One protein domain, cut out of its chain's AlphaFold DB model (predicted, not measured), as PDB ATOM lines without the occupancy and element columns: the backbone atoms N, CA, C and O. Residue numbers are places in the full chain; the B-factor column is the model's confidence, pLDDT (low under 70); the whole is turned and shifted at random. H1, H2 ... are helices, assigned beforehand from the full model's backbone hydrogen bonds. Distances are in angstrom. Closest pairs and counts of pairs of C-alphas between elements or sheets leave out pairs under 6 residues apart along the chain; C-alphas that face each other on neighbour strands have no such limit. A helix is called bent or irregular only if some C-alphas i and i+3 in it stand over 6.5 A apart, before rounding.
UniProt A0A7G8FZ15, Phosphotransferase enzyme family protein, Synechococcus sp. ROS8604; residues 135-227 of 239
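Overview. This is residues 135 to 227 of the 239 residues of the protein "Phosphotransferase enzyme family protein" of Synechococcus sp. ROS8604 (UniProt A0A7G8FZ15). The model is an open arch: H1 makes one leg, the antiparallel helix pair H3 and H4 makes the other, and the space between the legs is wide. H5 and the long unnamed link of residues 160 to 174 cross between the legs as a loose double crossbar, short H2 sits at the corner beyond H1, and the unnamed tail of residues 213 to 227 comes back toward H1 and folds in between the legs. The printed part has 93 residues with five named helices, H1 to H5 in order along the chain, and no named strand; its class is all helix. It is loose, with a radius of gyration of the C-alphas of 17.1 A and spans of 43 by 34 by 22 A.

Along the chain. Find C-alpha 135 at (34.173, -1.793, 39.396); from there H1, the longest helix, runs through residues 135 to 150 over 22.8 A to C-alpha 150 at (42.582, 1.990, 18.579). H2 follows at residues 155 to 159, 7.3 A from first to last C-alpha. Next look at H3, residues 175 to 184, 14.3 A long, and H4, residues 190 to 202, 18.8 A long. H4 is neither bent nor irregular, but only just: C-alphas 190 and 193 are 6.0 A apart. H5, residues 204 to 212, covers 12.2 A and ends at C-alpha 212 at (53.340, 18.167, 21.218).

Arrangement. Start from H1, which is apart from H2, H3, H4 and H5. H2 is apart from H3, H4 and H5 as well. H3 and H4 are close but not clearly touching; their closest C-alphas, those of Phe 182 and Thr 194, are 7.7 A apart. Their lines stand at a shallow tilt of 7 degrees, and they run opposite ways. H4 and H5 meet only through their link, the single residue Gln 203, while H3 and H5 are apart. In the backbones of H1, H3, H4 and H5, every O i to N i+4 pair is within hydrogen-bond range; in H2 it is 0 of 1, beside 2 of 2 O i to N i+3 pairs.

Size, cuts and confidence. The two C-alphas farthest apart, those of Ala 156 and Gly 190, are 44.9 A from each other. The printed part has no cut. The link from H2 to H3, 15 residues, is long; those from H1 to H2, H3 to H4 and H4 to H5 are tight. Residues 187 to 193, of which 190 to 193 belong to H4, stand free. The mean pLDDT of the printed part is 88.7, and you will find values under 70 at residues 170 to 173.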
ATOM      1  N   GLU A 135      34.572  -1.041  40.585       93.00
ATOM      2  CA  GLU A 135      34.173  -1.793  39.396       93.00
ATOM      3  C   GLU A 135      33.814  -0.858  38.239       93.00
ATOM      4  O   GLU A 135      34.290  -1.061  37.123       93.00
ATOM      5  N   GLN A 136      33.047   0.203  38.513       92.75
ATOM      6  CA  GLN A 136      32.727   1.250  37.539       92.75
ATOM      7  C   GLN A 136      33.995   1.932  37.017       92.75
ATOM      8  O   GLN A 136      34.192   2.047  35.809       92.75
ATOM      9  N   THR A 137      34.892   2.313  37.929       94.75
ATOM     10  CA  THR A 137      36.169   2.947  37.579       94.75
ATOM     11  C   THR A 137      37.044   2.017  36.742       94.75
ATOM     12  O   THR A 137      37.598   2.427  35.725       94.75
ATOM     13  N   LEU A 138      37.171   0.749  37.141       94.25
ATOM     14  CA  LEU A 138      37.975  -0.240  36.428       94.25
ATOM     15  C   LEU A 138      37.411  -0.531  35.032       94.25
ATOM     16  O   LEU A 138      38.190  -0.692  34.090       94.25
ATOM     17  N   SER A 139      36.085  -0.604  34.903       91.12
ATOM     18  CA  SER A 139      35.405  -0.760  33.615       91.12
ATOM     19  C   SER A 139      35.719   0.417  32.692       91.12
ATOM     20  O   SER A 139      36.201   0.213  31.578       91.12
ATOM     21  N   GLU A 140      35.591   1.649  33.189       92.69
ATOM     22  CA  GLU A 140      35.846   2.834  32.371       92.69
ATOM     23  C   GLU A 140      37.318   2.986  31.976       92.69
ATOM     24  O   GLU A 140      37.633   3.279  30.824       92.69
ATOM     25  N   VAL A 141      38.255   2.704  32.887       94.50
ATOM     26  CA  VAL A 141      39.689   2.710  32.558       94.50
ATOM     27  C   VAL A 141      40.003   1.709  31.442       94.50
ATOM     28  O   VAL A 141      40.836   1.999  30.581       94.50
ATOM     29  N   ARG A 142      39.337   0.546  31.412       93.25
ATOM     30  CA  ARG A 142      39.491  -0.436  30.325       93.25
ATOM     31  C   ARG A 142      38.892   0.062  29.012       93.25
ATOM     32  O   ARG A 142      39.545  -0.095  27.981       93.25
ATOM     33  N   ASN A 143      37.713   0.683  29.047       91.06
ATOM     34  CA  ASN A 143      37.085   1.277  27.863       91.06
ATOM     35  C   ASN A 143      37.981   2.361  27.257       91.06
ATOM     36  O   ASN A 143      38.327   2.296  26.077       91.06
ATOM     37  N   MET A 144      38.458   3.297  28.079       93.50
ATOM     38  CA  MET A 144      39.367   4.346  27.627       93.50
ATOM     39  C   MET A 144      40.706   3.796  27.149       93.50
ATOM     40  O   MET A 144      41.241   4.296  26.166       93.50
ATOM     41  N   ALA A 145      41.244   2.746  27.775       95.12
ATOM     42  CA  ALA A 145      42.449   2.087  27.277       95.12
ATOM     43  C   ALA A 145      42.238   1.471  25.883       95.12
ATOM     44  O   ALA A 145      43.132   1.567  25.045       95.12
ATOM     45  N   ALA A 146      41.071   0.881  25.613       93.44
ATOM     46  CA  ALA A 146      40.735   0.345  24.294       93.44
ATOM     47  C   ALA A 146      40.595   1.457  23.242       93.44
ATOM     48  O   ALA A 146      41.171   1.342  22.162       93.44
ATOM     49  N   ILE A 147      39.914   2.559  23.579       94.38
ATOM     50  CA  ILE A 147      39.815   3.746  22.712       94.38
ATOM     51  C   ILE A 147      41.211   4.309  22.429       94.38
ATOM     52  O   ILE A 147      41.569   4.552  21.279       94.38
ATOM     53  N   HIS A 148      42.031   4.472  23.468       96.25
ATOM     54  CA  HIS A 148      43.393   4.973  23.329       96.25
ATOM     55  C   HIS A 148      44.280   4.052  22.485       96.25
ATOM     56  O   HIS A 148      45.173   4.532  21.798       96.25
ATOM     57  N   ALA A 149      44.064   2.736  22.541       96.06
ATOM     58  CA  ALA A 149      44.813   1.777  21.738       96.06
ATOM     59  C   ALA A 149      44.407   1.816  20.256       96.06
ATOM     60  O   ALA A 149      45.285   1.782  19.398       96.06
ATOM     61  N   GLU A 150      43.107   1.917  19.956       95.94
ATOM     62  CA  GLU A 150      42.582   1.990  18.579       95.94
ATOM     63  C   GLU A 150      43.092   3.228  17.830       95.94
ATOM     64  O   GLU A 150      43.402   3.161  16.643       95.94
ATOM     65  N   PHE A 151      43.207   4.354  18.534       96.56
ATOM     66  CA  PHE A 151      43.572   5.646  17.952       96.56
ATOM     67  C   PHE A 151      45.006   6.087  18.269       96.56
ATOM     68  O   PHE A 151      45.360   7.256  18.084       96.56
ATOM     69  N   TRP A 152      45.844   5.168  18.752       97.62
ATOM     70  CA  TRP A 152      47.205   5.486  19.162       97.62
ATOM     71  C   TRP A 152      48.049   5.975  17.982       97.62
ATOM     72  O   TRP A 152      48.369   5.199  17.080       97.62
ATOM     73  N   MET A 153      48.477   7.241  18.018       96.44
ATOM     74  CA  MET A 153      49.281   7.881  16.965       96.44
ATOM     75  C   MET A 153      48.675   7.759  15.556       96.44
ATOM     76  O   MET A 153      49.406   7.660  14.567       96.44
ATOM     77  N   ASP A 154      47.348   7.729  15.458       96.50
ATOM     78  CA  ASP A 154      46.657   7.512  14.194       96.50
ATOM     79  C   ASP A 154      46.509   8.804  13.379       96.50
ATOM     80  O   ASP A 154      45.586   9.592  13.592       96.50
ATOM     81  N   SER A 155      47.375   8.980  12.378       95.00
ATOM     82  CA  SER A 155      47.366  10.140  11.473       95.00
ATOM     83  C   SER A 155      46.057  10.346  10.697       95.00
ATOM     84  O   SER A 155      45.854  11.420  10.136       95.00
ATOM     85  N   ALA A 156      45.154   9.358  10.631       94.81
ATOM     86  CA  ALA A 156      43.833   9.565  10.032       94.81
ATOM     87  C   ALA A 156      43.018  10.622  10.798       94.81
ATOM     88  O   ALA A 156      42.259  11.367  10.186       94.81
ATOM     89  N   LEU A 157      43.227  10.746  12.115       94.12
ATOM     90  CA  LEU A 157      42.550  11.746  12.943       94.12
ATOM     91  C   LEU A 157      42.935  13.186  12.581       94.12
ATOM     92  O   LEU A 157      42.115  14.088  12.713       94.12
ATOM     93  N   GLU A 158      44.145  13.399  12.062       91.50
ATOM     94  CA  GLU A 158      44.637  14.722  11.647       91.50
ATOM     95  C   GLU A 158      43.968  15.227  10.357       91.50
ATOM     96  O   GLU A 158      44.086  16.401  10.011       91.50
ATOM     97  N   GLN A 159      43.255  14.357   9.635       91.75
ATOM     98  CA  GLN A 159      42.557  14.706   8.392       91.75
ATOM     99  C   GLN A 159      41.203  15.383   8.649       91.75
ATOM    100  O   GLN A 159      40.570  15.879   7.717       91.75
ATOM    101  N   HIS A 160      40.751  15.412   9.904       91.88
ATOM    102  CA  HIS A 160      39.464  15.961  10.298       91.88
ATOM    103  C   HIS A 160      39.617  17.375  10.866       91.88
ATOM    104  O   HIS A 160      40.089  17.560  11.983       91.88
ATOM    105  N   SER A 161      39.148  18.387  10.129       89.62
ATOM    106  CA  SER A 161      39.182  19.794  10.571       89.62
ATOM    107  C   SER A 161      38.394  20.054  11.856       89.62
ATOM    108  O   SER A 161      38.704  20.990  12.590       89.62
ATOM    109  N   TRP A 162      37.385  19.228  12.133       89.69
ATOM    110  CA  TRP A 162      36.574  19.308  13.341       89.69
ATOM    111  C   TRP A 162      37.292  18.772  14.582       89.69
ATOM    112  O   TRP A 162      36.845  19.064  15.684       89.69
ATOM    113  N   LEU A 163      38.390  18.019  14.446       91.25
ATOM    114  CA  LEU A 163      39.101  17.395  15.564       91.25
ATOM    115  C   LEU A 163      40.401  18.157  15.888       91.25
ATOM    116  O   LEU A 163      41.447  17.871  15.306       91.25
ATOM    117  N   PRO A 164      40.379  19.130  16.816       86.88
ATOM    118  CA  PRO A 164      41.576  19.880  17.170       86.88
ATOM    119  C   PRO A 164      42.544  19.033  18.002       86.88
ATOM    120  O   PRO A 164      42.136  18.180  18.794       86.88
ATOM    121  N   GLN A 165      43.837  19.345  17.905       85.75
ATOM    122  CA  GLN A 165      44.813  18.869  18.884       85.75
ATOM    123  C   GLN A 165      44.530  19.501  20.249       85.75
ATOM    124  O   GLN A 165      44.330  20.711  20.364       85.75
ATOM    125  N   HIS A 166      44.526  18.679  21.295       81.69
ATOM    126  CA  HIS A 166      44.297  19.164  22.648       81.69
ATOM    127  C   HIS A 166      45.598  19.715  23.248       81.69
ATOM    128  O   HIS A 166      46.526  18.959  23.539       81.69
ATOM    129  N   GLY A 167      45.667  21.039  23.403       82.31
ATOM    130  CA  GLY A 167      46.745  21.729  24.111       82.31
ATOM    131  C   GLY A 167      46.432  21.943  25.594       82.31
ATOM    132  O   GLY A 167      45.429  21.460  26.113       82.31
ATOM    133  N   LEU A 168      47.276  22.724  26.274       81.12
ATOM    134  CA  LEU A 168      47.046  23.175  27.652       81.12
ATOM    135  C   LEU A 168      45.694  23.886  27.805       81.12
ATOM    136  O   LEU A 168      45.024  23.749  28.825       81.12
ATOM    137  N   TRP A 169      45.304  24.631  26.773       75.00
ATOM    138  CA  TRP A 169      44.028  25.325  26.685       75.00
ATOM    139  C   TRP A 169      43.224  24.758  25.513       75.00
ATOM    140  O   TRP A 169      43.786  24.514  24.446       75.00
ATOM    141  N   PHE A 170      41.909  24.584  25.688       63.47
ATOM    142  CA  PHE A 170      41.010  24.171  24.596       63.47
ATOM    143  C   PHE A 170      41.023  25.163  23.425       63.47
ATOM    144  O   PHE A 170      40.986  24.757  22.269       63.47
ATOM    145  N   ALA A 171      41.119  26.452  23.742       65.31
ATOM    146  CA  ALA A 171      41.408  27.537  22.818       65.31
ATOM    147  C   ALA A 171      42.324  28.525  23.540       65.31
ATOM    148  O   ALA A 171      42.175  28.701  24.752       65.31
ATOM    149  N   SER A 172      43.252  29.173  22.825       67.88
ATOM    150  CA  SER A 172      44.097  30.213  23.420       67.88
ATOM    151  C   SER A 172      43.205  31.293  24.034       67.88
ATOM    152  O   SER A 172      42.495  31.985  23.292       67.88
ATOM    153  N   PRO A 173      43.184  31.432  25.371       68.31
ATOM    154  CA  PRO A 173      42.298  32.383  26.010       68.31
ATOM    155  C   PRO A 173      42.689  33.793  25.574       68.31
ATOM    156  O   PRO A 173      43.860  34.173  25.612       68.31
ATOM    157  N   LYS A 174      41.702  34.589  25.145       73.38
ATOM    158  CA  LYS A 174      41.939  36.011  24.886       73.38
ATOM    159  C   LYS A 174      42.361  36.671  26.194       73.38
ATOM    160  O   LYS A 174      41.749  36.423  27.232       73.38
ATOM    161  N   GLN A 175      43.345  37.561  26.119       77.44
ATOM    162  CA  GLN A 175      43.843  38.311  27.273       77.44
ATOM    163  C   GLN A 175      42.710  38.991  28.063       77.44
ATOM    164  O   GLN A 175      42.692  38.930  29.287       77.44
ATOM    165  N   SER A 176      41.700  39.528  27.370       78.50
ATOM    166  CA  SER A 176      40.524  40.137  28.001       78.50
ATOM    167  C   SER A 176      39.714  39.163  28.867       78.50
ATOM    168  O   SER A 176      39.234  39.540  29.926       78.50
ATOM    169  N   VAL A 177      39.591  37.894  28.457       80.00
ATOM    170  CA  VAL A 177      38.873  36.865  29.232       80.00
ATOM    171  C   VAL A 177      39.634  36.535  30.516       80.00
ATOM    172  O   VAL A 177      39.025  36.339  31.565       80.00
ATOM    173  N   ILE A 178      40.967  36.498  30.445       81.25
ATOM    174  CA  ILE A 178      41.835  36.297  31.611       81.25
ATOM    175  C   ILE A 178      41.708  37.476  32.581       81.25
ATOM    176  O   ILE A 178      41.557  37.272  33.785       81.25
ATOM    177  N   GLU A 179      41.764  38.704  32.069       84.25
ATOM    178  CA  GLU A 179      41.646  39.922  32.874       84.25
ATOM    179  C   GLU A 179      40.289  39.998  33.578       84.25
ATOM    180  O   GLU A 179      40.243  40.184  34.796       84.25
ATOM    181  N   ASP A 180      39.196  39.752  32.851       86.19
ATOM    182  CA  ASP A 180      37.844  39.712  33.412       86.19
ATOM    183  C   ASP A 180      37.703  38.612  34.471       86.19
ATOM    184  O   ASP A 180      37.105  38.833  35.530       86.19
ATOM    185  N   PHE A 181      38.291  37.434  34.232       85.12
ATOM    186  CA  PHE A 181      38.313  36.348  35.208       85.12
ATOM    187  C   PHE A 181      38.982  36.787  36.512       85.12
ATOM    188  O   PHE A 181      38.402  36.589  37.580       85.12
ATOM    189  N   PHE A 182      40.154  37.425  36.451       84.75
ATOM    190  CA  PHE A 182      40.845  37.902  37.651       84.75
ATOM    191  C   PHE A 182      40.146  39.067  38.340       84.75
ATOM    192  O   PHE A 182      40.122  39.109  39.572       84.75
ATOM    193  N   ALA A 183      39.531  39.966  37.573       86.06
ATOM    194  CA  ALA A 183      38.771  41.089  38.104       86.06
ATOM    195  C   ALA A 183      37.493  40.648  38.839       86.06
ATOM    196  O   ALA A 183      37.052  41.333  39.762       86.06
ATOM    197  N   THR A 184      36.899  39.513  38.455       86.75
ATOM    198  CA  THR A 184      35.600  39.065  38.981       86.75
ATOM    199  C   THR A 184      35.706  37.855  39.906       86.75
ATOM    200  O   THR A 184      35.375  37.938  41.090       86.75
ATOM    201  N   TYR A 185      36.145  36.710  39.389       82.69
ATOM    202  CA  TYR A 185      36.175  35.450  40.124       82.69
ATOM    203  C   TYR A 185      37.513  35.234  40.833       82.69
ATOM    204  O   TYR A 185      37.546  34.746  41.964       82.69
ATOM    205  N   GLY A 186      38.611  35.657  40.205       78.81
ATOM    206  CA  GLY A 186      39.973  35.434  40.678       78.81
ATOM    207  C   GLY A 186      40.288  36.082  42.022       78.81
ATOM    208  O   GLY A 186      41.096  35.546  42.779       78.81
ATOM    209  N   VAL A 187      39.568  37.146  42.398       82.75
ATOM    210  CA  VAL A 187      39.640  37.763  43.738       82.75
ATOM    211  C   VAL A 187      39.389  36.771  44.884       82.75
ATOM    212  O   VAL A 187      39.795  37.024  46.016       82.75
ATOM    213  N   ARG A 188      38.758  35.621  44.603       88.56
ATOM    214  CA  ARG A 188      38.491  34.550  45.573       88.56
ATOM    215  C   ARG A 188      39.700  33.661  45.865       88.56
ATOM    216  O   ARG A 188      39.678  32.960  46.871       88.56
ATOM    217  N   PHE A 189      40.725  33.656  45.014       85.69
ATOM    218  CA  PHE A 189      41.844  32.713  45.126       85.69
ATOM    219  C   PHE A 189      43.052  33.247  45.903       85.69
ATOM    220  O   PHE A 189      43.971  32.491  46.211       85.69
ATOM    221  N   GLY A 190      43.065  34.542  46.224       86.50
ATOM    222  CA  GLY A 190      44.211  35.192  46.853       86.50
ATOM    223  C   GLY A 190      45.400  35.389  45.903       86.50
ATOM    224  O   GLY A 190      45.391  34.990  44.734       86.50
ATOM    225  N   SER A 191      46.440  36.055  46.406       87.50
ATOM    226  CA  SER A 191      47.597  36.479  45.609       87.50
ATOM    227  C   SER A 191      48.476  35.321  45.137       87.50
ATOM    228  O   SER A 191      48.990  35.374  44.025       87.50
ATOM    229  N   GLU A 192      48.631  34.267  45.941       89.94
ATOM    230  CA  GLU A 192      49.505  33.129  45.613       89.94
ATOM    231  C   GLU A 192      48.986  32.329  44.414       89.94
ATOM    232  O   GLU A 192      49.729  32.072  43.467       89.94
ATOM    233  N   VAL A 193      47.693  31.992  44.404       88.88
ATOM    234  CA  VAL A 193      47.069  31.271  43.285       88.88
ATOM    235  C   VAL A 193      47.024  32.144  42.030       88.88
ATOM    236  O   VAL A 193      47.259  31.651  40.929       88.88
ATOM    237  N   THR A 194      46.780  33.447  42.189       86.06
ATOM    238  CA  THR A 194      46.820  34.409  41.075       86.06
ATOM    239  C   THR A 194      48.209  34.460  40.437       86.06
ATOM    240  O   THR A 194      48.327  34.390  39.214       86.06
ATOM    241  N   ALA A 195      49.269  34.513  41.251       88.44
ATOM    242  CA  ALA A 195      50.646  34.487  40.767       88.44
ATOM    243  C   ALA A 195      50.982  33.167  40.053       88.44
ATOM    244  O   ALA A 195      51.596  33.186  38.988       88.44
ATOM    245  N   LEU A 196      50.535  32.029  40.595       89.56
ATOM    246  CA  LEU A 196      50.720  30.724  39.961       89.56
ATOM    247  C   LEU A 196      50.047  30.660  38.586       89.56
ATOM    248  O   LEU A 196      50.654  30.198  37.624       89.56
ATOM    249  N   TYR A 197      48.808  31.135  38.474       87.00
ATOM    250  CA  TYR A 197      48.095  31.140  37.201       87.00
ATOM    251  C   TYR A 197      48.778  32.046  36.171       87.00
ATOM    252  O   TYR A 197      48.932  31.646  35.019       87.00
ATOM    253  N   GLY A 198      49.250  33.229  36.586       86.19
ATOM    254  CA  GLY A 198      50.067  34.104  35.741       86.19
ATOM    255  C   GLY A 198      51.319  33.396  35.217       86.19
ATOM    256  O   GLY A 198      51.567  33.396  34.014       86.19
ATOM    257  N   ALA A 199      52.041  32.688  36.090       90.25
ATOM    258  CA  ALA A 199      53.213  31.910  35.692       90.25
ATOM    259  C   ALA A 199      52.872  30.788  34.690       90.25
ATOM    260  O   ALA A 199      53.639  30.539  33.764       90.25
ATOM    261  N   VAL A 200      51.721  30.117  34.832       89.81
ATOM    262  CA  VAL A 200      51.266  29.107  33.856       89.81
ATOM    263  C   VAL A 200      50.944  29.752  32.509       89.81
ATOM    264  O   VAL A 200      51.347  29.218  31.475       89.81
ATOM    265  N   LEU A 201      50.270  30.905  32.506       87.44
ATOM    266  CA  LEU A 201      49.966  31.639  31.278       87.44
ATOM    267  C   LEU A 201      51.238  32.029  30.522       87.44
ATOM    268  O   LEU A 201      51.323  31.759  29.325       87.44
ATOM    269  N   GLU A 202      52.233  32.577  31.223       90.00
ATOM    270  CA  GLU A 202      53.540  32.943  30.659       90.00
ATOM    271  C   GLU A 202      54.277  31.748  30.034       90.00
ATOM    272  O   GLU A 202      55.057  31.919  29.101       90.00
ATOM    273  N   GLN A 203      54.020  30.531  30.523       91.44
ATOM    274  CA  GLN A 203      54.641  29.297  30.036       91.44
ATOM    275  C   GLN A 203      53.763  28.513  29.047       91.44
ATOM    276  O   GLN A 203      54.150  27.414  28.648       91.44
ATOM    277  N   SER A 204      52.609  29.045  28.623       88.69
ATOM    278  CA  SER A 204      51.637  28.303  27.797       88.69
ATOM    279  C   SER A 204      52.260  27.706  26.532       88.69
ATOM    280  O   SER A 204      52.063  26.525  26.251       88.69
ATOM    281  N   ASP A 205      53.067  28.484  25.802       89.75
ATOM    282  CA  ASP A 205      53.720  28.025  24.569       89.75
ATOM    283  C   ASP A 205      54.757  26.931  24.837       89.75
ATOM    284  O   ASP A 205      54.815  25.935  24.114       89.75
ATOM    285  N   ALA A 206      55.545  27.072  25.906       92.69
ATOM    286  CA  ALA A 206      56.527  26.068  26.306       92.69
ATOM    287  C   ALA A 206      55.851  24.758  26.746       92.69
ATOM    288  O   ALA A 206      56.310  23.671  26.384       92.69
ATOM    289  N   ILE A 207      54.741  24.847  27.483       91.44
ATOM    290  CA  ILE A 207      53.950  23.683  27.898       91.44
ATOM    291  C   ILE A 207      53.350  22.990  26.671       91.44
ATOM    292  O   ILE A 207      53.506  21.778  26.528       91.44
ATOM    293  N   ASN A 208      52.732  23.738  25.753       90.44
ATOM    294  CA  ASN A 208      52.196  23.192  24.504       90.44
ATOM    295  C   ASN A 208      53.288  22.534  23.650       90.44
ATOM    296  O   ASN A 208      53.104  21.416  23.172       90.44
ATOM    297  N   ALA A 209      54.459  23.162  23.516       92.19
ATOM    298  CA  ALA A 209      55.594  22.576  22.805       92.19
ATOM    299  C   ALA A 209      56.053  21.251  23.437       92.19
ATOM    300  O   ALA A 209      56.378  20.307  22.718       92.19
ATOM    301  N   ALA A 210      56.050  21.151  24.770       92.75
ATOM    302  CA  ALA A 210      56.375  19.917  25.478       92.75
ATOM    303  C   ALA A 210      55.284  18.839  25.335       92.75
ATOM    304  O   ALA A 210      55.610  17.654  25.248       92.75
ATOM    305  N   LEU A 211      54.002  19.219  25.304       90.44
ATOM    306  CA  LEU A 211      52.887  18.299  25.047       90.44
ATOM    307  C   LEU A 211      52.957  17.725  23.627       90.44
ATOM    308  O   LEU A 211      52.855  16.511  23.468       90.44
ATOM    309  N   ASN A 212      53.248  18.562  22.628       90.06
ATOM    310  CA  ASN A 212      53.340  18.167  21.218       90.06
ATOM    311  C   ASN A 212      54.477  17.172  20.920       90.06
ATOM    312  O   ASN A 212      54.469  16.518  19.882       90.06
ATOM    313  N   GLN A 213      55.459  17.033  21.817       92.00
ATOM    314  CA  GLN A 213      56.524  16.027  21.693       92.00
ATOM    315  C   GLN A 213      56.100  14.635  22.182       92.00
ATOM    316  O   GLN A 213      56.803  13.648  21.940       92.00
ATOM    317  N   ARG A 214      54.985  14.534  22.913       91.94
ATOM    318  CA  ARG A 214      54.505  13.271  23.474       91.94
ATOM    319  C   ARG A 214      53.774  12.458  22.415       91.94
ATOM    320  O   ARG A 214      53.322  12.962  21.391       91.94
ATOM    321  N   LYS A 215      53.647  11.161  22.687       94.94
ATOM    322  CA  LYS A 215      52.704  10.322  21.949       94.94
ATOM    323  C   LYS A 215      51.279  10.757  22.281       94.94
ATOM    324  O   LYS A 215      51.013  11.161  23.412       94.94
ATOM    325  N   TRP A 216      50.395  10.663  21.299       94.75
ATOM    326  CA  TRP A 216      49.022  11.135  21.379       94.75
ATOM    327  C   TRP A 216      48.043  10.072  20.880       94.75
ATOM    328  O   TRP A 216      48.417   9.102  20.220       94.75
ATOM    329  N   THR A 217      46.783  10.264  21.245       96.06
ATOM    330  CA  THR A 217      45.638   9.441  20.856       96.06
ATOM    331  C   THR A 217      44.366  10.285  20.956       96.06
ATOM    332  O   THR A 217      44.397  11.372  21.539       96.06
ATOM    333  N   LEU A 218      43.246   9.789  20.427       95.06
ATOM    334  CA  LEU A 218      41.920  10.335  20.713       95.06
ATOM    335  C   LEU A 218      41.647  10.314  22.225       95.06
ATOM    336  O   LEU A 218      41.912   9.308  22.879       95.06
ATOM    337  N   ILE A 219      41.090  11.402  22.758       92.88
ATOM    338  CA  ILE A 219      40.676  11.532  24.162       92.88
ATOM    339  C   ILE A 219      39.217  11.990  24.241       92.88
ATOM    340  O   ILE A 219      38.729  12.659  23.335       92.88
ATOM    341  N   HIS A 220      38.541  11.700  25.355       91.94
ATOM    342  CA  HIS A 220      37.183  12.202  25.601       91.94
ATOM    343  C   HIS A 220      37.158  13.725  25.843       91.94
ATOM    344  O   HIS A 220      36.206  14.406  25.474       91.94
ATOM    345  N   GLY A 221      38.180  14.273  26.509       88.88
ATOM    346  CA  GLY A 221      38.290  15.706  26.826       88.88
ATOM    347  C   GLY A 221      37.458  16.201  28.022       88.88
ATOM    348  O   GLY A 221      37.737  17.277  28.531       88.88
ATOM    349  N   ASP A 222      36.491  15.423  28.511       89.69
ATOM    350  CA  ASP A 222      35.664  15.743  29.692       89.69
ATOM    351  C   ASP A 222      35.228  14.444  30.391       89.69
ATOM    352  O   ASP A 222      34.049  14.194  30.630       89.69
ATOM    353  N   LEU A 223      36.186  13.542  30.625       92.38
ATOM    354  CA  LEU A 223      35.910  12.248  31.244       92.38
ATOM    355  C   LEU A 223      35.677  12.431  32.748       92.38
ATOM    356  O   LEU A 223      36.623  12.649  33.509       92.38
ATOM    357  N   ARG A 224      34.419  12.339  33.173       93.69
ATOM    358  CA  ARG A 224      33.988  12.491  34.567       93.69
ATOM    359  C   ARG A 224      32.719  11.684  34.835       93.69
ATOM    360  O   ARG A 224      32.046  11.285  33.891       93.69
ATOM    361  N   ALA A 225      32.417  11.408  36.101       93.31
ATOM    362  CA  ALA A 225      31.438  10.395  36.492       93.31
ATOM    363  C   ALA A 225      30.037  10.650  35.917       93.31
ATOM    364  O   ALA A 225      29.406   9.719  35.429       93.31
ATOM    365  N   ASP A 226      29.577  11.901  35.910       90.50
ATOM    366  CA  ASP A 226      28.270  12.300  35.369       90.50
ATOM    367  C   ASP A 226      28.172  12.207  33.837       90.50
ATOM    368  O   ASP A 226      27.065  12.233  33.303       90.50
ATOM    369  N   ASN A 227      29.301  12.049  33.136       92.19
ATOM    370  CA  ASN A 227      29.355  11.783  31.695       92.19
ATOM    371  C   ASN A 227      29.439  10.280  31.364       92.19
ATOM    372  O   ASN A 227      29.478   9.917  30.189       92.19
TER     373      ASN A 227